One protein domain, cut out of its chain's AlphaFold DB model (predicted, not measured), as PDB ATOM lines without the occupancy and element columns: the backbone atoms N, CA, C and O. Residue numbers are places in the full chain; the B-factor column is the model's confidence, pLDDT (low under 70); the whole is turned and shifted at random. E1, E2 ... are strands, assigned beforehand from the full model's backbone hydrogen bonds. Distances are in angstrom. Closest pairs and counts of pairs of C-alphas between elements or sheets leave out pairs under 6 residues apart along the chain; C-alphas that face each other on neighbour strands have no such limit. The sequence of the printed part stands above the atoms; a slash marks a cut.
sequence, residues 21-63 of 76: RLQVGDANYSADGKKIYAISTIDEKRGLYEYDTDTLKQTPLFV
ATOM      1  N   ARG A  21      -5.715 -16.874  11.791       47.31
ATOM      2  CA  ARG A  21      -4.514 -16.144  11.359       47.31
ATOM      3  C   ARG A  21      -4.832 -15.045  10.329       47.31
ATOM      4  O   ARG A  21      -4.937 -15.319   9.139       47.31
ATOM      5  N   LEU A  22      -4.868 -13.790  10.773       48.94
ATOM      6  CA  LEU A  22      -4.739 -12.613   9.912       48.94
ATOM      7  C   LEU A  22      -3.251 -12.306   9.756       48.94
ATOM      8  O   LEU A  22      -2.673 -11.518  10.501       48.94
ATOM      9  N   GLN A  23      -2.596 -12.968   8.806       48.62
ATOM     10  CA  GLN A  23      -1.334 -12.435   8.310       48.62
ATOM     11  C   GLN A  23      -1.675 -11.148   7.552       48.62
ATOM     12  O   GLN A  23      -2.170 -11.215   6.430       48.62
ATOM     13  N   VAL A  24      -1.441  -9.996   8.192       50.16
ATOM     14  CA  VAL A  24      -1.351  -8.673   7.548       50.16
ATOM     15  C   VAL A  24      -0.028  -8.662   6.779       50.16
ATOM     16  O   VAL A  24       0.961  -8.082   7.210       50.16
ATOM     17  N   GLY A  25       0.040  -9.488   5.739       55.34
ATOM     18  CA  GLY A  25       1.226  -9.668   4.919       55.34
ATOM     19  C   GLY A  25       1.117  -8.800   3.682       55.34
ATOM     20  O   GLY A  25       0.180  -8.970   2.908       55.34
ATOM     21  N   ASP A  26       2.098  -7.915   3.537       69.06
ATOM     22  CA  ASP A  26       2.508  -7.269   2.295       69.06
ATOM     23  C   ASP A  26       1.424  -6.424   1.617       69.06
ATOM     24  O   ASP A  26       0.734  -6.856   0.696       69.06
ATOM     25  N   ALA A  27       1.319  -5.177   2.078       78.56
ATOM     26  CA  ALA A  27       0.692  -4.094   1.338       78.56
ATOM     27  C   ALA A  27       1.793  -3.158   0.833       78.56
ATOM     28  O   ALA A  27       2.616  -2.686   1.619       78.56
ATOM     29  N   ASN A  28       1.812  -2.888  -0.466       87.38
ATOM     30  CA  ASN A  28       2.770  -1.979  -1.078       87.38
ATOM     31  C   ASN A  28       2.032  -0.874  -1.827       87.38
ATOM     32  O   ASN A  28       1.059  -1.143  -2.529       87.38
ATOM     33  N   TYR A  29       2.512   0.358  -1.705       89.38
ATOM     34  CA  TYR A  29       1.966   1.484  -2.454       89.38
ATOM     35  C   TYR A  29       2.556   1.540  -3.866       89.38
ATOM     36  O   TYR A  29       3.731   1.227  -4.072       89.38
ATOM     37  N   SER A  30       1.754   1.982  -4.836       90.19
ATOM     38  CA  SER A  30       2.276   2.480  -6.110       90.19
ATOM     39  C   SER A  30       3.174   3.700  -5.887       90.19
ATOM     40  O   SER A  30       3.083   4.391  -4.873       90.19
ATOM     41  N   ALA A  31       4.035   3.997  -6.862       89.56
ATOM     42  CA  ALA A  31       4.962   5.128  -6.779       89.56
ATOM     43  C   ALA A  31       4.256   6.490  -6.625       89.56
ATOM     44  O   ALA A  31       4.805   7.392  -6.000       89.56
ATOM     45  N   ASP A  32       3.047   6.629  -7.173       91.75
ATOM     46  CA  ASP A  32       2.206   7.825  -7.053       91.75
ATOM     47  C   ASP A  32       1.306   7.823  -5.804       91.75
ATOM     48  O   ASP A  32       0.574   8.782  -5.572       91.75
ATOM     49  N   GLY A  33       1.342   6.753  -5.000       89.62
ATOM     50  CA  GLY A  33       0.548   6.599  -3.782       89.62
ATOM     51  C   GLY A  33      -0.949   6.358  -4.000       89.62
ATOM     52  O   GLY A  33      -1.671   6.219  -3.015       89.62
ATOM     53  N   LYS A  34      -1.422   6.281  -5.249       93.25
ATOM     54  CA  LYS A  34      -2.852   6.147  -5.578       93.25
ATOM     55  C   LYS A  34      -3.389   4.725  -5.475       93.25
ATOM     56  O   LYS A  34      -4.597   4.500  -5.547       93.25
ATOM     57  N   LYS A  35      -2.494   3.745  -5.366       92.81
ATOM     58  CA  LYS A  35      -2.847   2.331  -5.366       92.81
ATOM     59  C   LYS A  35      -2.143   1.594  -4.247       92.81
ATOM     60  O   LYS A  35      -0.985   1.872  -3.938       92.81
ATOM     61  N   ILE A  36      -2.840   0.619  -3.681       91.31
ATOM     62  CA  ILE A  36      -2.315  -0.309  -2.684       91.31
ATOM     63  C   ILE A  36      -2.428  -1.722  -3.250       91.31
ATOM     64  O   ILE A  36      -3.521  -2.191  -3.552       91.31
ATOM     65  N   TYR A  37      -1.299  -2.406  -3.373       91.06
ATOM     66  CA  TYR A  37      -1.216  -3.807  -3.771       91.06
ATOM     67  C   TYR A  37      -1.100  -4.663  -2.522       91.06
ATOM     68  O   TYR A  37      -0.097  -4.558  -1.817       91.06
ATOM     69  N   ALA A  38      -2.110  -5.480  -2.235       88.31
ATOM     70  CA  ALA A  38      -2.173  -6.252  -0.998       88.31
ATOM     71  C   ALA A  38      -2.627  -7.693  -1.224       88.31
ATOM     72  O   ALA A  38      -3.467  -7.971  -2.085       88.31
ATOM     73  N   ILE A  39      -2.112  -8.610  -0.400       89.56
ATOM     74  CA  ILE A  39      -2.709  -9.938  -0.263       89.56
ATOM     75  C   ILE A  39      -3.914  -9.828   0.674       89.56
ATOM     76  O   ILE A  39      -3.762  -9.616   1.878       89.56
ATOM     77  N   SER A  40      -5.106 -10.034   0.126       85.38
ATOM     78  CA  SER A  40      -6.376  -9.906   0.845       85.38
ATOM     79  C   SER A  40      -7.229 -11.160   0.676       85.38
ATOM     80  O   SER A  40      -7.014 -11.954  -0.240       85.38
ATOM     81  N   THR A  41      -8.201 -11.340   1.570       83.38
ATOM     82  CA  THR A  41      -9.279 -12.322   1.404       83.38
ATOM     83  C   THR A  41     -10.578 -11.565   1.152       83.38
ATOM     84  O   THR A  41     -11.028 -10.842   2.038       83.38
ATOM     85  N   ILE A  42     -11.158 -11.716  -0.039       80.56
ATOM     86  CA  ILE A  42     -12.419 -11.082  -0.456       80.56
ATOM     87  C   ILE A  42     -13.322 -12.181  -1.011       80.56
ATOM     88  O   ILE A  42     -12.860 -13.007  -1.796       80.56
ATOM     89  N   ASP A  43     -14.578 -12.220  -0.565       83.06
ATOM     90  CA  ASP A  43     -15.551 -13.269  -0.911       83.06
ATOM     91  C   ASP A  43     -14.981 -14.686  -0.733       83.06
ATOM     92  O   ASP A  43     -15.021 -15.520  -1.637       83.06
ATOM     93  N   GLU A  44     -14.364 -14.922   0.431       79.81
ATOM     94  CA  GLU A  44     -13.712 -16.186   0.823       79.81
ATOM     95  C   GLU A  44     -12.532 -16.620  -0.065       79.81
ATOM     96  O   GLU A  44     -11.945 -17.684   0.139       79.81
ATOM     97  N   LYS A  45     -12.103 -15.773  -1.005       81.25
ATOM     98  CA  LYS A  45     -10.971 -16.036  -1.894       81.25
ATOM     99  C   LYS A  45      -9.767 -15.206  -1.481       81.25
ATOM    100  O   LYS A  45      -9.831 -13.982  -1.407       81.25
ATOM    101  N   ARG A  46      -8.647 -15.880  -1.213       86.00
ATOM    102  CA  ARG A  46      -7.365 -15.228  -0.926       86.00
ATOM    103  C   ARG A  46      -6.622 -14.962  -2.227       86.00
ATOM    104  O   ARG A  46      -6.398 -15.890  -2.994       86.00
ATOM    105  N   GLY A  47      -6.175 -13.732  -2.436       89.19
ATOM    106  CA  GLY A  47      -5.481 -13.332  -3.657       89.19
ATOM    107  C   GLY A  47      -4.710 -12.029  -3.500       89.19
ATOM    108  O   GLY A  47      -4.712 -11.418  -2.435       89.19
ATOM    109  N   LEU A  48      -4.042 -11.622  -4.574       91.50
ATOM    110  CA  LEU A  48      -3.462 -10.299  -4.743       91.50
ATOM    111  C   LEU A  48      -4.518  -9.363  -5.333       91.50
ATOM    112  O   LEU A  48      -5.076  -9.639  -6.400       91.50
ATOM    113  N   TYR A  49      -4.739  -8.243  -4.659       91.62
ATOM    114  CA  TYR A  49      -5.688  -7.217  -5.062       91.62
ATOM    115  C   TYR A  49      -4.997  -5.862  -5.180       91.62
ATOM    116  O   TYR A  49      -4.103  -5.532  -4.401       91.62
ATOM    117  N   GLU A  50      -5.451  -5.081  -6.152       93.44
ATOM    118  CA  GLU A  50      -5.203  -3.648  -6.247       93.44
ATOM    119  C   GLU A  50      -6.369  -2.914  -5.582       93.44
ATOM    120  O   GLU A  50      -7.532  -3.171  -5.895       93.44
ATOM    121  N   TYR A  51      -6.062  -1.999  -4.675       91.31
ATOM    122  CA  TYR A  51      -7.012  -1.045  -4.126       91.31
ATOM    123  C   TYR A  51      -6.676   0.349  -4.637       91.31
ATOM    124  O   TYR A  51      -5.581   0.847  -4.385       91.31
ATOM    125  N   ASP A  52      -7.615   0.964  -5.342       92.81
ATOM    126  CA  ASP A  52      -7.512   2.340  -5.816       92.81
ATOM    127  C   ASP A  52      -8.034   3.292  -4.729       92.81
ATOM    128  O   ASP A  52      -9.167   3.157  -4.259       92.81
ATOM    129  N   THR A  53      -7.197   4.231  -4.285       89.69
ATOM    130  CA  THR A  53      -7.514   5.108  -3.147       89.69
ATOM    131  C   THR A  53      -8.487   6.225  -3.497       89.69
ATOM    132  O   THR A  53      -9.135   6.750  -2.594       89.69
ATOM    133  N   ASP A  54      -8.592   6.588  -4.775       93.06
ATOM    134  CA  ASP A  54      -9.453   7.677  -5.241       93.06
ATOM    135  C   ASP A  54     -10.899   7.177  -5.404       93.06
ATOM    136  O   ASP A  54     -11.860   7.851  -5.034       93.06
ATOM    137  N   THR A  55     -11.056   5.961  -5.928       94.69
ATOM    138  CA  THR A  55     -12.355   5.325  -6.208       94.69
ATOM    139  C   THR A  55     -12.812   4.353  -5.122       94.69
ATOM    140  O   THR A  55     -13.955   3.896  -5.155       94.69
ATOM    141  N   LEU A  56     -11.933   4.023  -4.169       88.12
ATOM    142  CA  LEU A  56     -12.143   3.027  -3.112       88.12
ATOM    143  C   LEU A  56     -12.460   1.619  -3.653       88.12
ATOM    144  O   LEU A  56     -13.058   0.789  -2.963       88.12
ATOM    145  N   LYS A  57     -12.077   1.337  -4.902       90.56
ATOM    146  CA  LYS A  57     -12.390   0.082  -5.583       90.56
ATOM    147  C   LYS A  57     -11.295  -0.952  -5.354       90.56
ATOM    148  O   LYS A  57     -10.112  -0.674  -5.538       90.56
ATOM    149  N   GLN A  58     -11.707  -2.177  -5.035       88.56
ATOM    150  CA  GLN A  58     -10.835  -3.350  -5.006       88.56
ATOM    151  C   GLN A  58     -10.944  -4.118  -6.324       88.56
ATOM    152  O   GLN A  58     -12.041  -4.462  -6.764       88.56
ATOM    153  N   THR A  59      -9.805  -4.394  -6.953       93.75
ATOM    154  CA  THR A  59      -9.709  -5.137  -8.213       93.75
ATOM    155  C   THR A  59      -8.796  -6.349  -8.021       93.75
ATOM    156  O   THR A  59      -7.648  -6.178  -7.606       93.75
ATOM    157  N   PRO A  60      -9.260  -7.579  -8.299       93.81
ATOM    158  CA  PRO A  60      -8.404  -8.756  -8.235       93.81
ATOM    159  C   PRO A  60      -7.348  -8.695  -9.340       93.81
ATOM    160  O   PRO A  60      -7.684  -8.519 -10.509       93.81
ATOM    161  N   LEU A  61      -6.079  -8.879  -8.978       93.88
ATOM    162  CA  LEU A  61      -4.988  -9.040  -9.943       93.88
ATOM    163  C   LEU A  61      -4.637 -10.512 -10.138       93.88
ATOM    164  O   LEU A  61      -4.370 -10.947 -11.255       93.88
ATOM    165  N   PHE A  62      -4.643 -11.285  -9.051       93.62
ATOM    166  CA  PHE A  62      -4.378 -12.715  -9.103       93.62
ATOM    167  C   PHE A  62      -5.053 -13.438  -7.937       93.62
ATOM    168  O   PHE A  62      -4.814 -13.121  -6.774       93.62
ATOM    169  N   VAL A  63      -5.875 -14.438  -8.248       93.00
ATOM    170  CA  VAL A  63      -6.555 -15.287  -7.266       93.00
ATOM    171  C   VAL A  63      -6.313 -16.742  -7.677       93.00
ATOM    172  O   VAL A  63      -6.822 -17.154  -8.719       93.00
TER     173      VAL A  63
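What this domain is: This is residues 21 to 63 of the 76 residues of an uncharacterized protein of Heliobacterium modesticaldum (strain ATCC 51547 / Ice1) (UniProt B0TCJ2). One strongly twisted sheet of four strands makes up this domain, a meander in which the chain folds back and forth, each strand the antiparallel neighbour of the one before. Its two long inner strands, E2 and E3, form a bent hairpin, with short E1 along one edge and E4 along the other, while residues 21 to 26 lead into E1 as a tail. The printed part has 43 residues with four named strands, E1 E2 E3 E4 along the chain and in the same order across the sheet, and no named helix; the class is all strand. It is compact, with a radius of gyration of the C-alphas of 10.3 A, yet elongated, spanning 30 by 17 by 15 A.

Where its parts are: Find C-alpha 27 at (0.692, -4.094, 1.338), where E1 begins; it covers residues 27 to 29. Next comes E2, residues 35 to 42, 17.2 A from first to last C-alpha, which bends by 80 degrees at residue 39. E3, residues 45 to 52, is 19.1 A long and bends by 69 degrees at residue 48. E4, residues 58 to 62, is 12.1 A long and ends at C-alpha 62, (-4.378, -12.715, -9.103).

How they stand to each other: Begin at edge strand E1, which forms a hairpin with E2 at 157 degrees; look for N 28 and O 37, 2.9 A apart. E2 and E3 form a hairpin at 153 degrees, with N 36 and O 51 at 2.8 A and N 42 and O 45 at 3.0 A, within hydrogen-bond range. E3 and edge strand E4 form a hairpin at 128 degrees, with N 50 and O 59 at 2.9 A. E1 and E4 are apart.

The domain as a whole: The C-alphas farthest apart are those of Arg 21 and Asp 32, 31.0 A. The printed part has no cut, and its three links are tight. Mean pLDDT of the printed part is 84.3; look for values under 70 at residues 21 to 26.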